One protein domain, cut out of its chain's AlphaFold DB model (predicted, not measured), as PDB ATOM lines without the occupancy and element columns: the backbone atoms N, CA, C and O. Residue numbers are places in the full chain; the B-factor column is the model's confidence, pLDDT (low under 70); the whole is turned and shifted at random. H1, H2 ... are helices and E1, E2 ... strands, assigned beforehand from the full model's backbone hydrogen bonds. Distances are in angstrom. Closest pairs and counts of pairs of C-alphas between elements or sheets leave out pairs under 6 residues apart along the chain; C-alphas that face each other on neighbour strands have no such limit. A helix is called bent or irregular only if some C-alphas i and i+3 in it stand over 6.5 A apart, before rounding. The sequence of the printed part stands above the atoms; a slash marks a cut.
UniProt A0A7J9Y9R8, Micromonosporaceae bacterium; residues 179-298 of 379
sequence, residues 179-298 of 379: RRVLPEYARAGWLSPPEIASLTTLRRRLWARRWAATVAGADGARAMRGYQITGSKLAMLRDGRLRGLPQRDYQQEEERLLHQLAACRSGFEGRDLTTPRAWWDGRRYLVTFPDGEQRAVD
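What this domain is: This is residues 179 to 298 of the 379 residues of a protein of Micromonosporaceae bacterium (UniProt A0A7J9Y9R8). A small sheet of three short strands, E1, E2 and E3, forms a head at one end of a helical body. The body is a long helical hairpin of H3b and H4, with H3a folded back along one end of H3b and H2 crossing H3b. The 120 printed residues run H1 H2 H3 H4 E1 E2 E3, mostly helix; the sheet, in the order E1 E2 E3, is antiparallel. The whole is compact, with a radius of gyration of the C-alphas of 15.2 A, yet elongated, spanning 52 by 32 by 24 A.

Where its parts are: E1 is residues 278 to 280, E2 285 to 288 and E3 294 to 297, where C-alpha 297 is at (-23.104, 6.431, -41.232). H3, residues 202 to 242, was assigned as one helix by its hydrogen bonds but is bent: C-alphas 215 and 218 are 9.5 A apart. Its arms are H3a, 202 to 215, 20.2 A, and H3b, 218 to 242, 36.1 A. H4 is 250 to 265, 22.3 A; H2 is 193 to 200; H1, 183 to 187, begins at C-alpha (-15.894, -8.919, -35.698).

How they stand to each other: The strands form a meander, each the antiparallel neighbour of the one before. N 279 and O 286 are 2.9 A apart, N 297 and O 285 2.7 A, both within hydrogen-bond range. E2 and E3 are apart from the helices. H3b and H4 touch as a hairpin at a shallow tilt of 22 degrees, closest at the C-alphas of Ala 223 and Cys 264, 4.9 A. H3a touches H3b at 38 degrees, only just steep, with the C-alphas of Ala 213 and Ala 221 closest, 4.6 A. H2 touches H3b about perpendicular, 84 degrees, the C-alphas of Leu 199 and Gln 228 closest at 5.8 A. H1 and H2 only just touch, with 3 pairs of C-alphas within 8 A, closest those of Ala 186 and Pro 193, 6.7 A. Every O i to N i+4 pair is within hydrogen-bond range in H1, H3a, H3b and H4, and 2 of 4 in H2.

The domain as a whole: The C-alphas of Pro 246 and Asp 291, the two farthest apart, are 52.0 A apart. The printed part has no cut; the link from H4 to E1, residues 266 to 277, is long. No printed residue is under 70 in pLDDT.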
ATOM      1  N   ARG A 179     -17.843 -15.539 -38.925       94.38
ATOM      2  CA  ARG A 179     -18.915 -14.731 -38.318       94.38
ATOM      3  C   ARG A 179     -18.711 -14.478 -36.821       94.38
ATOM      4  O   ARG A 179     -19.086 -13.417 -36.339       94.38
ATOM      5  N   ARG A 180     -18.178 -15.462 -36.091       94.62
ATOM      6  CA  ARG A 180     -17.980 -15.386 -34.638       94.62
ATOM      7  C   ARG A 180     -16.736 -14.579 -34.270       94.62
ATOM      8  O   ARG A 180     -16.764 -13.857 -33.285       94.62
ATOM      9  N   VAL A 181     -15.660 -14.737 -35.036       95.19
ATOM     10  CA  VAL A 181     -14.313 -14.319 -34.623       95.19
ATOM     11  C   VAL A 181     -13.845 -13.041 -35.320       95.19
ATOM     12  O   VAL A 181     -13.229 -12.184 -34.692       95.19
ATOM     13  N   LEU A 182     -14.176 -12.856 -36.602       94.69
ATOM     14  CA  LEU A 182     -13.715 -11.688 -37.355       94.69
ATOM     15  C   LEU A 182     -14.293 -10.325 -36.921       94.69
ATOM     16  O   LEU A 182     -13.632  -9.325 -37.203       94.69
ATOM     17  N   PRO A 183     -15.439 -10.213 -36.212       93.25
ATOM     18  CA  PRO A 183     -15.894  -8.919 -35.698       93.25
ATOM     19  C   PRO A 183     -14.888  -8.198 -34.784       93.25
ATOM     20  O   PRO A 183     -14.934  -6.974 -34.687       93.25
ATOM     21  N   GLU A 184     -13.956  -8.906 -34.135       91.75
ATOM     22  CA  GLU A 184     -12.865  -8.270 -33.374       91.75
ATOM     23  C   GLU A 184     -11.926  -7.468 -34.280       91.75
ATOM     24  O   GLU A 184     -11.601  -6.324 -33.974       91.75
ATOM     25  N   TYR A 185     -11.568  -8.024 -35.438       92.88
ATOM     26  CA  TYR A 185     -10.742  -7.346 -36.436       92.88
ATOM     27  C   TYR A 185     -11.488  -6.191 -37.094       92.88
ATOM     28  O   TYR A 185     -10.863  -5.204 -37.473       92.88
ATOM     29  N   ALA A 186     -12.818  -6.279 -37.198       90.00
ATOM     30  CA  ALA A 186     -13.604  -5.134 -37.634       90.00
ATOM     31  C   ALA A 186     -13.559  -3.992 -36.622       90.00
ATOM     32  O   ALA A 186     -13.317  -2.858 -37.014       90.00
ATOM     33  N   ARG A 187     -13.706  -4.271 -35.322       87.94
ATOM     34  CA  ARG A 187     -13.555  -3.236 -34.285       87.94
ATOM     35  C   ARG A 187     -12.157  -2.617 -34.266       87.94
ATOM     36  O   ARG A 187     -12.029  -1.437 -33.979       87.94
ATOM     37  N   ALA A 188     -11.136  -3.397 -34.612       87.06
ATOM     38  CA  ALA A 188      -9.759  -2.930 -34.748       87.06
ATOM     39  C   ALA A 188      -9.456  -2.218 -36.087       87.06
ATOM     40  O   ALA A 188      -8.306  -1.875 -36.335       87.06
ATOM     41  N   GLY A 189     -10.442  -2.035 -36.974       84.88
ATOM     42  CA  GLY A 189     -10.271  -1.333 -38.254       84.88
ATOM     43  C   GLY A 189      -9.633  -2.156 -39.384       84.88
ATOM     44  O   GLY A 189      -9.484  -1.660 -40.498       84.88
ATOM     45  N   TRP A 190      -9.292  -3.427 -39.154       87.56
ATOM     46  CA  TRP A 190      -8.684  -4.291 -40.175       87.56
ATOM     47  C   TRP A 190      -9.673  -4.751 -41.248       87.56
ATOM     48  O   TRP A 190      -9.280  -4.956 -42.398       87.56
ATOM     49  N   LEU A 191     -10.939  -4.948 -40.876       89.69
ATOM     50  CA  LEU A 191     -12.008  -5.456 -41.741       89.69
ATOM     51  C   LEU A 191     -13.267  -4.593 -41.606       89.69
ATOM     52  O   LEU A 191     -13.497  -3.967 -40.577       89.69
ATOM     53  N   SER A 192     -14.137  -4.630 -42.605       85.50
ATOM     54  CA  SER A 192     -15.488  -4.072 -42.536       85.50
ATOM     55  C   SER A 192     -16.551  -5.156 -42.301       85.50
ATOM     56  O   SER A 192     -16.339  -6.338 -42.604       85.50
ATOM     57  N   PRO A 193     -17.747  -4.805 -41.797       86.88
ATOM     58  CA  PRO A 193     -18.842  -5.770 -41.683       86.88
ATOM     59  C   PRO A 193     -19.244  -6.457 -43.020       86.88
ATOM     60  O   PRO A 193     -19.466  -7.672 -43.002       86.88
ATOM     61  N   PRO A 194     -19.309  -5.772 -44.183       83.62
ATOM     62  CA  PRO A 194     -19.571  -6.377 -45.493       83.62
ATOM     63  C   PRO A 194     -18.463  -7.312 -45.969       83.62
ATOM     64  O   PRO A 194     -18.722  -8.359 -46.566       83.62
ATOM     65  N   GLU A 195     -17.217  -6.970 -45.661       88.81
ATOM     66  CA  GLU A 195     -16.079  -7.839 -45.912       88.81
ATOM     67  C   GLU A 195     -16.196  -9.149 -45.134       88.81
ATOM     68  O   GLU A 195     -16.070 -10.227 -45.719       88.81
ATOM     69  N   ILE A 196     -16.552  -9.085 -43.849       92.00
ATOM     70  CA  ILE A 196     -16.853 -10.281 -43.055       92.00
ATOM     71  C   ILE A 196     -18.036 -11.032 -43.670       92.00
ATOM     72  O   ILE A 196     -17.979 -12.252 -43.833       92.00
ATOM     73  N   ALA A 197     -19.094 -10.326 -44.078       90.00
ATOM     74  CA  ALA A 197     -20.269 -10.925 -44.705       90.00
ATOM     75  C   ALA A 197     -19.907 -11.780 -45.926       90.00
ATOM     76  O   ALA A 197     -20.451 -12.881 -46.078       90.00
ATOM     77  N   SER A 198     -18.953 -11.323 -46.741       91.69
ATOM     78  CA  SER A 198     -18.451 -12.038 -47.921       91.69
ATOM     79  C   SER A 198     -17.854 -13.420 -47.600       91.69
ATOM     80  O   SER A 198     -17.805 -14.288 -48.472       91.69
ATOM     81  N   LEU A 199     -17.468 -13.668 -46.340       91.81
ATOM     82  CA  LEU A 199     -16.825 -14.900 -45.867       91.81
ATOM     83  C   LEU A 199     -17.802 -15.906 -45.238       91.81
ATOM     84  O   LEU A 199     -17.479 -17.091 -45.117       91.81
ATOM     85  N   THR A 200     -18.991 -15.461 -44.830       90.25
ATOM     86  CA  THR A 200     -19.841 -16.185 -43.857       90.25
ATOM     87  C   THR A 200     -20.613 -17.381 -44.418       90.25
ATOM     88  O   THR A 200     -20.839 -18.350 -43.700       90.25
ATOM     89  N   THR A 201     -21.036 -17.346 -45.686       92.00
ATOM     90  CA  THR A 201     -21.825 -18.428 -46.312       92.00
ATOM     91  C   THR A 201     -21.359 -18.697 -47.736       92.00
ATOM     92  O   THR A 201     -20.830 -17.803 -48.396       92.00
ATOM     93  N   LEU A 202     -21.597 -19.909 -48.250       91.56
ATOM     94  CA  LEU A 202     -21.242 -20.273 -49.630       91.56
ATOM     95  C   LEU A 202     -21.919 -19.363 -50.659       91.56
ATOM     96  O   LEU A 202     -21.270 -18.909 -51.601       91.56
ATOM     97  N   ARG A 203     -23.198 -19.035 -50.432       91.81
ATOM     98  CA  ARG A 203     -23.952 -18.105 -51.276       91.81
ATOM     99  C   ARG A 203     -23.293 -16.726 -51.289       91.81
ATOM    100  O   ARG A 203     -22.992 -16.219 -52.360       91.81
ATOM    101  N   ARG A 204     -23.001 -16.141 -50.120       91.44
ATOM    102  CA  ARG A 204     -22.336 -14.822 -50.032       91.44
ATOM    103  C   ARG A 204     -20.943 -14.832 -50.659       91.44
ATOM    104  O   ARG A 204     -20.600 -13.890 -51.360       91.44
ATOM    105  N   ARG A 205     -20.189 -15.923 -50.502       94.00
ATOM    106  CA  ARG A 205     -18.890 -16.096 -51.163       94.00
ATOM    107  C   ARG A 205     -19.012 -16.081 -52.683       94.00
ATOM    108  O   ARG A 205     -18.206 -15.440 -53.353       94.00
ATOM    109  N   LEU A 206     -20.010 -16.777 -53.230       93.69
ATOM    110  CA  LEU A 206     -20.278 -16.785 -54.666       93.69
ATOM    111  C   LEU A 206     -20.658 -15.389 -55.169       93.69
ATOM    112  O   LEU A 206     -20.056 -14.920 -56.131       93.69
ATOM    113  N   TRP A 207     -21.602 -14.717 -54.505       92.94
ATOM    114  CA  TRP A 207     -22.014 -13.362 -54.878       92.94
ATOM    115  C   TRP A 207     -20.864 -12.364 -54.794       92.94
ATOM    116  O   TRP A 207     -20.705 -11.566 -55.706       92.94
ATOM    117  N   ALA A 208     -20.022 -12.441 -53.764       92.25
ATOM    118  CA  ALA A 208     -18.864 -11.561 -53.635       92.25
ATOM    119  C   ALA A 208     -17.849 -11.767 -54.761       92.25
ATOM    120  O   ALA A 208     -17.317 -10.795 -55.281       92.25
ATOM    121  N   ARG A 209     -17.619 -13.014 -55.195       94.94
ATOM    122  CA  ARG A 209     -16.763 -13.285 -56.363       94.94
ATOM    123  C   ARG A 209     -17.379 -12.779 -57.662       94.94
ATOM    124  O   ARG A 209     -16.643 -12.276 -58.496       94.94
ATOM    125  N   ARG A 210     -18.702 -12.906 -57.833       93.88
ATOM    126  CA  ARG A 210     -19.417 -12.368 -59.002       93.88
ATOM    127  C   ARG A 210     -19.344 -10.846 -59.042       93.88
ATOM    128  O   ARG A 210     -18.971 -10.311 -60.069       93.88
ATOM    129  N   TRP A 211     -19.609 -10.178 -57.922       90.81
ATOM    130  CA  TRP A 211     -19.455  -8.728 -57.808       90.81
ATOM    131  C   TRP A 211     -18.011  -8.287 -58.089       90.81
ATOM    132  O   TRP A 211     -17.779  -7.401 -58.900       90.81
ATOM    133  N   ALA A 212     -17.017  -8.964 -57.508       92.06
ATOM    134  CA  ALA A 212     -15.619  -8.648 -57.790       92.06
ATOM    135  C   ALA A 212     -15.269  -8.858 -59.278       92.06
ATOM    136  O   ALA A 212     -14.467  -8.110 -59.832       92.06
ATOM    137  N   ALA A 213     -15.900  -9.840 -59.933       93.12
ATOM    138  CA  ALA A 213     -15.772 -10.056 -61.371       93.12
ATOM    139  C   ALA A 213     -16.408  -8.934 -62.201       93.12
ATOM    140  O   ALA A 213     -15.851  -8.557 -63.226       93.12
ATOM    141  N   THR A 214     -17.551  -8.392 -61.771       89.88
ATOM    142  CA  THR A 214     -18.229  -7.310 -62.498       89.88
ATOM    143  C   THR A 214     -17.482  -5.987 -62.388       89.88
ATOM    144  O   THR A 214     -17.438  -5.252 -63.365       89.88
ATOM    145  N   VAL A 215     -16.872  -5.687 -61.236       88.12
ATOM    146  CA  VAL A 215     -16.195  -4.392 -61.010       88.12
ATOM    147  C   VAL A 215     -14.720  -4.391 -61.420       88.12
ATOM    148  O   VAL A 215     -14.174  -3.346 -61.747       88.12
ATOM    149  N   ALA A 216     -14.054  -5.550 -61.392       89.75
ATOM    150  CA  ALA A 216     -12.606  -5.652 -61.602       89.75
ATOM    151  C   ALA A 216     -12.187  -6.854 -62.473       89.75
ATOM    152  O   ALA A 216     -11.023  -7.264 -62.471       89.75
ATOM    153  N   GLY A 217     -13.125  -7.439 -63.221       94.06
ATOM    154  CA  GLY A 217     -12.860  -8.519 -64.168       94.06
ATOM    155  C   GLY A 217     -12.366  -9.818 -63.523       94.06
ATOM    156  O   GLY A 217     -12.544 -10.088 -62.330       94.06
ATOM    157  N   ALA A 218     -11.709 -10.658 -64.327       95.50
ATOM    158  CA  ALA A 218     -11.172 -11.939 -63.865       95.50
ATOM    159  C   ALA A 218     -10.179 -11.775 -62.700       95.50
ATOM    160  O   ALA A 218     -10.088 -12.651 -61.836       95.50
ATOM    161  N   ASP A 219      -9.453 -10.662 -62.663       95.00
ATOM    162  CA  ASP A 219      -8.460 -10.357 -61.636       95.00
ATOM    163  C   ASP A 219      -9.137 -10.064 -60.297       95.00
ATOM    164  O   ASP A 219      -8.768 -10.668 -59.288       95.00
ATOM    165  N   GLY A 220     -10.212  -9.269 -60.296       93.88
ATOM    166  CA  GLY A 220     -11.060  -9.051 -59.124       93.88
ATOM    167  C   GLY A 220     -11.652 -10.346 -58.569       93.88
ATOM    168  O   GLY A 220     -11.614 -10.592 -57.361       93.88
ATOM    169  N   ALA A 221     -12.134 -11.236 -59.442       95.12
ATOM    170  CA  ALA A 221     -12.654 -12.540 -59.029       95.12
ATOM    171  C   ALA A 221     -11.580 -13.419 -58.358       95.12
ATOM    172  O   ALA A 221     -11.852 -14.067 -57.336       95.12
ATOM    173  N   ARG A 222     -10.352 -13.435 -58.905       97.00
ATOM    174  CA  ARG A 222      -9.205 -14.148 -58.316       97.00
ATOM    175  C   ARG A 222      -8.785 -13.525 -56.987       97.00
ATOM    176  O   ARG A 222      -8.592 -14.260 -56.018       97.00
ATOM    177  N   ALA A 223      -8.733 -12.199 -56.915       96.00
ATOM    178  CA  ALA A 223      -8.407 -11.442 -55.714       96.00
ATOM    179  C   ALA A 223      -9.424 -11.703 -54.587       96.00
ATOM    180  O   ALA A 223      -9.041 -12.080 -53.481       96.00
ATOM    181  N   MET A 224     -10.727 -11.668 -54.883       95.69
ATOM    182  CA  MET A 224     -11.791 -12.019 -53.935       95.69
ATOM    183  C   MET A 224     -11.727 -13.489 -53.495       95.69
ATOM    184  O   MET A 224     -11.982 -13.810 -52.335       95.69
ATOM    185  N   ARG A 225     -11.357 -14.420 -54.386       96.56
ATOM    186  CA  ARG A 225     -11.120 -15.821 -53.994       96.56
ATOM    187  C   ARG A 225      -9.941 -15.928 -53.019       96.56
ATOM    188  O   ARG A 225     -10.072 -16.617 -52.007       96.56
ATOM    189  N   GLY A 226      -8.830 -15.246 -53.299       96.50
ATOM    190  CA  GLY A 226      -7.664 -15.172 -52.412       96.50
ATOM    191  C   GLY A 226      -8.009 -14.561 -51.053       96.50
ATOM    192  O   GLY A 226      -7.672 -15.131 -50.014       96.50
ATOM    193  N   TYR A 227      -8.791 -13.482 -51.056       95.62
ATOM    194  CA  TYR A 227      -9.334 -12.845 -49.861       95.62
ATOM    195  C   TYR A 227     -10.176 -13.829 -49.037       95.62
ATOM    196  O   TYR A 227      -9.965 -13.990 -47.839       95.62
ATOM    197  N   GLN A 228     -11.084 -14.569 -49.683       95.50
ATOM    198  CA  GLN A 228     -11.939 -15.552 -49.017       95.50
ATOM    199  C   GLN A 228     -11.164 -16.706 -48.383       95.50
ATOM    200  O   GLN A 228     -11.520 -17.161 -47.292       95.50
ATOM    201  N   ILE A 229     -10.129 -17.200 -49.063       94.31
ATOM    202  CA  ILE A 229      -9.250 -18.246 -48.534       94.31
ATOM    203  C   ILE A 229      -8.484 -17.698 -47.327       94.31
ATOM    204  O   ILE A 229      -8.559 -18.279 -46.246       94.31
ATOM    205  N   THR A 230      -7.833 -16.544 -47.475       95.56
ATOM    206  CA  THR A 230      -7.008 -15.924 -46.426       95.56
ATOM    207  C   THR A 230      -7.838 -15.538 -45.199       95.56
ATOM    208  O   THR A 230      -7.454 -15.846 -44.076       95.56
ATOM    209  N   GLY A 231      -9.033 -14.975 -45.391       95.38
ATOM    210  CA  GLY A 231      -9.957 -14.650 -44.302       95.38
ATOM    211  C   GLY A 231     -10.479 -15.885 -43.569       95.38
ATOM    212  O   GLY A 231     -10.687 -15.846 -42.358       95.38
ATOM    213  N   SER A 232     -10.629 -17.012 -44.274       94.56
ATOM    214  CA  SER A 232     -10.938 -18.296 -43.626       94.56
ATOM    215  C   SER A 232      -9.757 -18.776 -42.784       94.56
ATOM    216  O   SER A 232      -9.961 -19.147 -41.633       94.56
ATOM    217  N   LYS A 233      -8.525 -18.699 -43.314       93.75
ATOM    218  CA  LYS A 233      -7.298 -19.035 -42.571       93.75
ATOM    219  C   LYS A 233      -7.166 -18.192 -41.299       93.75
ATOM    220  O   LYS A 233      -6.969 -18.759 -40.230       93.75
ATOM    221  N   LEU A 234      -7.366 -16.874 -41.391       95.00
ATOM    222  CA  LEU A 234      -7.310 -15.959 -40.243       95.00
ATOM    223  C   LEU A 234      -8.368 -16.306 -39.188       95.00
ATOM    224  O   LEU A 234      -8.062 -16.416 -38.003       95.00
ATOM    225  N   ALA A 235      -9.612 -16.535 -39.618       94.69
ATOM    226  CA  ALA A 235     -10.694 -16.903 -38.714       94.69
ATOM    227  C   ALA A 235     -10.397 -18.211 -37.960       94.69
ATOM    228  O   ALA A 235     -10.639 -18.301 -36.756       94.69
ATOM    229  N   MET A 236      -9.855 -19.216 -38.653       91.31
ATOM    230  CA  MET A 236      -9.507 -20.506 -38.054       91.31
ATOM    231  C   MET A 236      -8.283 -20.425 -37.139       91.31
ATOM    232  O   MET A 236      -8.304 -21.020 -36.064       91.31
ATOM    233  N   LEU A 237      -7.266 -19.645 -37.517       92.12
ATOM    234  CA  LEU A 237      -6.098 -19.340 -36.687       92.12
ATOM    235  C   LEU A 237      -6.530 -18.747 -35.337       92.12
ATOM    236  O   LEU A 237      -6.172 -19.255 -34.270       92.12
ATOM    237  N   ARG A 238      -7.365 -17.706 -35.380       93.38
ATOM    238  CA  ARG A 238      -7.864 -17.029 -34.183       93.38
ATOM    239  C   ARG A 238      -8.801 -17.917 -33.359       93.38
ATOM    240  O   ARG A 238      -8.682 -17.945 -32.138       93.38
ATOM    241  N   ASP A 239      -9.680 -18.701 -33.991       92.50
ATOM    242  CA  ASP A 239     -10.515 -19.687 -33.281       92.50
ATOM    243  C   ASP A 239      -9.673 -20.744 -32.562       92.50
ATOM    244  O   ASP A 239      -9.976 -21.094 -31.425       92.50
ATOM    245  N   GLY A 240      -8.595 -21.221 -33.190       89.94
ATOM    246  CA  GLY A 240      -7.646 -22.141 -32.568       89.94
ATOM    247  C   GLY A 240      -6.989 -21.541 -31.326       89.94
ATOM    248  O   GLY A 240      -6.947 -22.189 -30.279       89.94
ATOM    249  N   ARG A 241      -6.570 -20.270 -31.400       90.88
ATOM    250  CA  ARG A 241      -6.001 -19.530 -30.263       90.88
ATOM    251  C   ARG A 241      -6.997 -19.343 -29.122       90.88
ATOM    252  O   ARG A 241      -6.646 -19.628 -27.979       90.88
ATOM    253  N   LEU A 242      -8.235 -18.937 -29.419       90.94
ATOM    254  CA  LEU A 242      -9.328 -18.854 -28.433       90.94
ATOM    255  C   LEU A 242      -9.653 -20.231 -27.840       90.94
ATOM    256  O   LEU A 242     -10.041 -20.363 -26.678       90.94
ATOM    257  N   ARG A 243      -9.438 -21.289 -28.628       87.44
ATOM    258  CA  ARG A 243      -9.525 -22.673 -28.178       87.44
ATOM    259  C   ARG A 243      -8.282 -23.153 -27.420       87.44
ATOM    260  O   ARG A 243      -8.227 -24.318 -27.049       87.44
ATOM    261  N   GLY A 244      -7.288 -22.314 -27.145       86.50
ATOM    262  CA  GLY A 244      -6.064 -22.737 -26.458       86.50
ATOM    263  C   GLY A 244      -5.303 -23.847 -27.192       86.50
ATOM    264  O   GLY A 244      -4.582 -24.615 -26.560       86.50
ATOM    265  N   LEU A 245      -5.486 -23.980 -28.511       83.12
ATOM    266  CA  LEU A 245      -4.691 -24.904 -29.307       83.12
ATOM    267  C   LEU A 245      -3.258 -24.352 -29.399       83.12
ATOM    268  O   LEU A 245      -3.082 -23.163 -29.676       83.12
ATOM    269  N   PRO A 246      -2.231 -25.183 -29.150       74.75
ATOM    270  CA  PRO A 246      -0.850 -24.741 -29.228       74.75
ATOM    271  C   PRO A 246      -0.507 -24.411 -30.680       74.75
ATOM    272  O   PRO A 246      -0.571 -25.277 -31.552       74.75
ATOM    273  N   GLN A 247      -0.133 -23.159 -30.929       77.12
ATOM    274  CA  GLN A 247       0.260 -22.688 -32.250       77.12
ATOM    275  C   GLN A 247       1.581 -21.938 -32.152       77.12
ATOM    276  O   GLN A 247       1.664 -20.878 -31.533       77.12
ATOM    277  N   ARG A 248       2.620 -22.523 -32.755       77.00
ATOM    278  CA  ARG A 248       3.911 -21.854 -32.927       77.00
ATOM    279  C   ARG A 248       3.725 -20.659 -33.857       77.00
ATOM    280  O   ARG A 248       2.946 -20.749 -34.807       77.00
ATOM    281  N   ASP A 249       4.416 -19.571 -33.547       86.50
ATOM    282  CA  ASP A 249       4.493 -18.370 -34.386       86.50
ATOM    283  C   ASP A 249       3.128 -17.726 -34.691       86.50
ATOM    284  O   ASP A 249       2.941 -17.123 -35.743       86.50
ATOM    285  N   TYR A 250       2.161 -17.844 -33.767       89.06
ATOM    286  CA  TYR A 250       0.801 -17.309 -33.939       89.06
ATOM    287  C   TYR A 250       0.795 -15.842 -34.396       89.06
ATOM    288  O   TYR A 250       0.096 -15.520 -35.348       89.06
ATOM    289  N   GLN A 251       1.590 -14.988 -33.740       91.00
ATOM    290  CA  GLN A 251       1.676 -13.552 -34.044       91.00
ATOM    291  C   GLN A 251       2.153 -13.312 -35.483       91.00
ATOM    292  O   GLN A 251       1.478 -12.642 -36.255       91.00
ATOM    293  N   GLN A 252       3.263 -13.947 -35.875       93.38
ATOM    294  CA  GLN A 252       3.823 -13.809 -37.223       93.38
ATOM    295  C   GLN A 252       2.847 -14.304 -38.297       93.38
ATOM    296  O   GLN A 252       2.704 -13.686 -39.349       93.38
ATOM    297  N   GLU A 253       2.154 -15.418 -38.046       92.50
ATOM    298  CA  GLU A 253       1.176 -15.959 -38.993       92.50
ATOM    299  C   GLU A 253      -0.088 -15.088 -39.080       92.50
ATOM    300  O   GLU A 253      -0.632 -14.909 -40.169       92.50
ATOM    301  N   GLU A 254      -0.543 -14.519 -37.962       94.56
ATOM    302  CA  GLU A 254      -1.663 -13.574 -37.922       94.56
ATOM    303  C   GLU A 254      -1.345 -12.315 -38.735       94.56
ATOM    304  O   GLU A 254      -2.109 -11.962 -39.635       94.56
ATOM    305  N   GLU A 255      -0.185 -11.699 -38.499       94.44
ATOM    306  CA  GLU A 255       0.303 -10.547 -39.264       94.44
ATOM    307  C   GLU A 255       0.427 -10.874 -40.757       94.44
ATOM    308  O   GLU A 255      -0.092 -10.146 -41.610       94.44
ATOM    309  N   ARG A 256       1.037 -12.017 -41.097       95.44
ATOM    310  CA  ARG A 256       1.177 -12.475 -42.486       95.44
ATOM    311  C   ARG A 256      -0.181 -12.601 -43.182       95.44
ATOM    312  O   ARG A 256      -0.325 -12.174 -44.330       95.44
ATOM    313  N   LEU A 257      -1.180 -13.181 -42.513       95.38
ATOM    314  CA  LEU A 257      -2.531 -13.338 -43.060       95.38
ATOM    315  C   LEU A 257      -3.259 -11.997 -43.204       95.38
ATOM    316  O   LEU A 257      -3.976 -11.812 -44.187       95.38
ATOM    317  N   LEU A 258      -3.060 -11.053 -42.281       95.69
ATOM    318  CA  LEU A 258      -3.612  -9.698 -42.379       95.69
ATOM    319  C   LEU A 258      -3.021  -8.927 -43.567       95.69
ATOM    320  O   LEU A 258      -3.767  -8.339 -44.354       95.69
ATOM    321  N   HIS A 259      -1.704  -9.002 -43.770       95.31
ATOM    322  CA  HIS A 259      -1.055  -8.415 -44.943       95.31
ATOM    323  C   HIS A 259      -1.527  -9.062 -46.250       95.31
ATOM    324  O   HIS A 259      -1.811  -8.363 -47.224       95.31
ATOM    325  N   GLN A 260      -1.681 -10.388 -46.269       95.69
ATOM    326  CA  GLN A 260      -2.192 -11.105 -47.435       95.69
ATOM    327  C   GLN A 260      -3.662 -10.762 -47.733       95.69
ATOM    328  O   GLN A 260      -4.035 -10.644 -48.901       95.69
ATOM    329  N   LEU A 261      -4.494 -10.549 -46.707       94.62
ATOM    330  CA  LEU A 261      -5.865 -10.050 -46.858       94.62
ATOM    331  C   LEU A 261      -5.881  -8.667 -47.510       94.62
ATOM    332  O   LEU A 261      -6.610  -8.476 -48.482       94.62
ATOM    333  N   ALA A 262      -5.052  -7.739 -47.026       91.25
ATOM    334  CA  ALA A 262      -4.940  -6.396 -47.592       91.25
ATOM    335  C   ALA A 262      -4.465  -6.423 -49.055       91.25
ATOM    336  O   ALA A 262      -5.039  -5.743 -49.905       91.25
ATOM    337  N   ALA A 263      -3.478  -7.264 -49.378       92.94
ATOM    338  CA  ALA A 263      -3.007  -7.451 -50.750       92.94
ATOM    339  C   ALA A 263      -4.084  -8.048 -51.673       92.94
ATOM    340  O   ALA A 263      -4.186  -7.665 -52.832       92.94
ATOM    341  N   CYS A 264      -4.915  -8.969 -51.175       94.38
ATOM    342  CA  CYS A 264      -6.042  -9.488 -51.952       94.38
ATOM    343  C   CYS A 264      -7.154  -8.441 -52.120       94.38
ATOM    344  O   CYS A 264      -7.833  -8.428 -53.142       94.38
ATOM    345  N   ARG A 265      -7.364  -7.577 -51.122       91.19
ATOM    346  CA  ARG A 265      -8.407  -6.545 -51.140       91.19
ATOM    347  C   ARG A 265      -8.179  -5.511 -52.241       91.19
ATOM    348  O   ARG A 265      -9.114  -5.198 -52.976       91.19
ATOM    349  N   SER A 266      -6.936  -5.066 -52.422       89.12
ATOM    350  CA  SER A 266      -6.578  -4.044 -53.418       89.12
ATOM    351  C   SER A 266      -6.947  -4.416 -54.864       89.12
ATOM    352  O   SER A 266      -7.081  -3.538 -55.715       89.12
ATOM    353  N   GLY A 267      -7.169  -5.706 -55.149       88.06
ATOM    354  CA  GLY A 267      -7.619  -6.183 -56.458       88.06
ATOM    355  C   GLY A 267      -9.071  -5.830 -56.810       88.06
ATOM    356  O   GLY A 267      -9.418  -5.850 -57.987       88.06
ATOM    357  N   PHE A 268      -9.920  -5.503 -55.833       86.75
ATOM    358  CA  PHE A 268     -11.328  -5.123 -56.059       86.75
ATOM    359  C   PHE A 268     -11.746  -3.831 -55.334       86.75
ATOM    360  O   PHE A 268     -12.806  -3.271 -55.608       86.75
ATOM    361  N   GLU A 269     -10.929  -3.342 -54.409       84.19
ATOM    362  CA  GLU A 269     -11.149  -2.104 -53.665       84.19
ATOM    363  C   GLU A 269     -11.151  -0.868 -54.575       84.19
ATOM    364  O   GLU A 269     -10.275  -0.702 -55.420       84.19
ATOM    365  N   GLY A 270     -12.151   0.002 -54.411       77.56
ATOM    366  CA  GLY A 270     -12.295   1.244 -55.181       77.56
ATOM    367  C   GLY A 270     -12.565   1.059 -56.678       77.56
ATOM    368  O   GLY A 270     -12.539   2.037 -57.416       77.56
ATOM    369  N   ARG A 271     -12.809  -0.176 -57.138       82.44
ATOM    370  CA  ARG A 271     -13.082  -0.493 -58.550       82.44
ATOM    371  C   ARG A 271     -14.551  -0.321 -58.938       82.44
ATOM    372  O   ARG A 271     -14.868  -0.272 -60.120       82.44
ATOM    373  N   ASP A 272     -15.438  -0.229 -57.954       80.56
ATOM    374  CA  ASP A 272     -16.861   0.009 -58.168       80.56
ATOM    375  C   ASP A 272     -17.145   1.515 -58.227       80.56
ATOM    376  O   ASP A 272     -17.136   2.197 -57.203       80.56
ATOM    377  N   LEU A 273     -17.398   2.031 -59.431       75.50
ATOM    378  CA  LEU A 273     -17.686   3.451 -59.663       75.50
ATOM    379  C   LEU A 273     -19.074   3.873 -59.163       75.50
ATOM    380  O   LEU A 273     -19.337   5.065 -59.029       75.50
ATOM    381  N   THR A 274     -19.966   2.917 -58.889       74.94
ATOM    382  CA  THR A 274     -21.320   3.202 -58.390       74.94
ATOM    383  C   THR A 274     -21.360   3.365 -56.876       74.94
ATOM    384  O   THR A 274     -22.363   3.821 -56.329       74.94
ATOM    385  N   THR A 275     -20.275   3.000 -56.185       71.94
ATOM    386  CA  THR A 275     -20.228   3.043 -54.726       71.94
ATOM    387  C   THR A 275     -19.488   4.291 -54.246       71.94
ATOM    388  O   THR A 275     -18.360   4.531 -54.685       71.94
ATOM    389  N   PRO A 276     -20.065   5.088 -53.323       72.62
ATOM    390  CA  PRO A 276     -19.361   6.230 -52.757       72.62
ATOM    391  C   PRO A 276     -18.107   5.768 -52.014       72.62
ATOM    392  O   PRO A 276     -18.067   4.678 -51.434       72.62
ATOM    393  N   ARG A 277     -17.074   6.617 -52.004       75.50
ATOM    394  CA  ARG A 277     -15.849   6.331 -51.251       75.50
ATOM    395  C   ARG A 277     -16.201   6.334 -49.769       75.50
ATOM    396  O   ARG A 277     -16.646   7.350 -49.242       75.50
ATOM    397  N   ALA A 278     -16.011   5.203 -49.109       76.88
ATOM    398  CA  ALA A 278     -16.284   5.057 -47.690       76.88
ATOM    399  C   ALA A 278     -15.134   4.334 -46.996       76.88
ATOM    400  O   ALA A 278     -14.475   3.498 -47.610       76.88
ATOM    401  N   TRP A 279     -14.906   4.612 -45.717       77.81
ATOM    402  CA  TRP A 279     -13.989   3.829 -44.887       77.81
ATOM    403  C   TRP A 279     -14.598   3.527 -43.520       77.81
ATOM    404  O   TRP A 279     -15.578   4.143 -43.113       77.81
ATOM    405  N   TRP A 280     -14.044   2.533 -42.829       82.38
ATOM    406  CA  TRP A 280     -14.528   2.056 -41.536       82.38
ATOM    407  C   TRP A 280     -13.528   2.429 -40.452       82.38
ATOM    408  O   TRP A 280     -12.363   2.049 -40.534       82.38
ATOM    409  N   ASP A 281     -13.991   3.140 -39.429       79.50
ATOM    410  CA  ASP A 281     -13.157   3.591 -38.306       79.50
ATOM    411  C   ASP A 281     -13.106   2.588 -37.134       79.50
ATOM    412  O   ASP A 281     -12.532   2.875 -36.088       79.50
ATOM    413  N   GLY A 282     -13.731   1.414 -37.286       81.69
ATOM    414  CA  GLY A 282     -13.933   0.446 -36.204       81.69
ATOM    415  C   GLY A 282     -15.362   0.421 -35.653       81.69
ATOM    416  O   GLY A 282     -15.759  -0.562 -35.019       81.69
ATOM    417  N   ARG A 283     -16.158   1.464 -35.919       84.31
ATOM    418  CA  ARG A 283     -17.505   1.641 -35.362       84.31
ATOM    419  C   ARG A 283     -18.537   2.166 -36.365       84.31
ATOM    420  O   ARG A 283     -19.685   1.723 -36.308       84.31
ATOM    421  N   ARG A 284     -18.170   3.099 -37.241       85.00
ATOM    422  CA  ARG A 284     -19.034   3.755 -38.230       85.00
ATOM    423  C   ARG A 284     -18.346   3.811 -39.591       85.00
ATOM    424  O   ARG A 284     -17.121   3.755 -39.700       85.00
ATOM    425  N   TYR A 285     -19.158   3.917 -40.638       81.69
ATOM    426  CA  TYR A 285     -18.666   4.286 -41.957       81.69
ATOM    427  C   TYR A 285     -18.485   5.783 -42.019       81.69
ATOM    428  O   TYR A 285     -19.378   6.524 -41.636       81.69
ATOM    429  N   LEU A 286     -17.376   6.228 -42.566       84.62
ATOM    430  CA  LEU A 286     -17.189   7.607 -42.950       84.62
ATOM    431  C   LEU A 286     -17.292   7.629 -44.473       84.62
ATOM    432  O   LEU A 286     -16.490   7.005 -45.163       84.62
ATOM    433  N   VAL A 287     -18.372   8.218 -44.982       84.12
ATOM    434  CA  VAL A 287     -18.749   8.178 -46.402       84.12
ATOM    435  C   VAL A 287     -18.557   9.565 -46.992       84.12
ATOM    436  O   VAL A 287     -19.079  10.533 -46.444       84.12
ATOM    437  N   THR A 288     -17.826   9.658 -48.100       83.44
ATOM    438  CA  THR A 288     -17.736  10.872 -48.915       83.44
ATOM    439  C   THR A 288     -18.919  10.914 -49.875       83.44
ATOM    440  O   THR A 288     -19.045  10.056 -50.752       83.44
ATOM    441  N   PHE A 289     -19.795  11.895 -49.684       81.75
ATOM    442  CA  PHE A 289     -20.973  12.119 -50.519       81.75
ATOM    443  C   PHE A 289     -20.609  12.924 -51.784       81.75
ATOM    444  O   PHE A 289     -19.509  13.474 -51.868       81.75
ATOM    445  N   PRO A 290     -21.495  12.988 -52.801       81.69
ATOM    446  CA  PRO A 290     -21.239  13.745 -54.034       81.69
ATOM    447  C   PRO A 290     -20.992  15.247 -53.824       81.69
ATOM    448  O   PRO A 290     -20.380  15.885 -54.673       81.69
ATOM    449  N   ASP A 291     -21.448  15.794 -52.696       85.31
ATOM    450  CA  ASP A 291     -21.198  17.171 -52.249       85.31
ATOM    451  C   ASP A 291     -19.777  17.379 -51.679       85.31
ATOM    452  O   ASP A 291     -19.408  18.495 -51.326       85.31
ATOM    453  N   GLY A 292     -18.966  16.319 -51.601       81.19
ATOM    454  CA  GLY A 292     -17.618  16.336 -51.037       81.19
ATOM    455  C   GLY A 292     -17.582  16.238 -49.510       81.19
ATOM    456  O   GLY A 292     -16.500  16.062 -48.945       81.19
ATOM    457  N   GLU A 293     -18.731  16.285 -48.830       86.19
ATOM    458  CA  GLU A 293     -18.784  16.164 -47.379       86.19
ATOM    459  C   GLU A 293     -18.580  14.717 -46.928       86.19
ATOM    460  O   GLU A 293     -19.075  13.754 -47.523       86.19
ATOM    461  N   GLN A 294     -17.862  14.561 -45.817       84.50
ATOM    462  CA  GLN A 294     -17.706  13.282 -45.138       84.50
ATOM    463  C   GLN A 294     -18.705  13.194 -43.991       84.50
ATOM    464  O   GLN A 294     -18.653  13.996 -43.060       84.50
ATOM    465  N   ARG A 295     -19.597  12.201 -44.025       87.44
ATOM    466  CA  ARG A 295     -20.552  11.965 -42.930       87.44
ATOM    467  C   ARG A 295     -20.397  10.569 -42.352       87.44
ATOM    468  O   ARG A 295     -20.115   9.607 -43.069       87.44
ATOM    469  N   ALA A 296     -20.604  10.473 -41.040       87.12
ATOM    470  CA  ALA A 296     -20.599   9.211 -40.319       87.12
ATOM    471  C   ALA A 296     -21.951   8.499 -40.470       87.12
ATOM    472  O   ALA A 296     -22.985   9.040 -40.085       87.12
ATOM    473  N   VAL A 297     -21.936   7.282 -41.004       85.44
ATOM    474  CA  VAL A 297     -23.104   6.431 -41.232       85.44
ATOM    475  C   VAL A 297     -22.956   5.160 -40.404       85.44
ATOM    476  O   VAL A 297     -21.934   4.470 -40.466       85.44
ATOM    477  N   ASP A 298     -23.976   4.835 -39.616       84.12
ATOM    478  CA  ASP A 298     -23.981   3.610 -38.823       84.12
ATOM    479  C   ASP A 298     -24.034   2.363 -39.713       84.12
ATOM    480  O   ASP A 298     -24.620   2.378 -40.803       84.12
TER     481      ASP A 298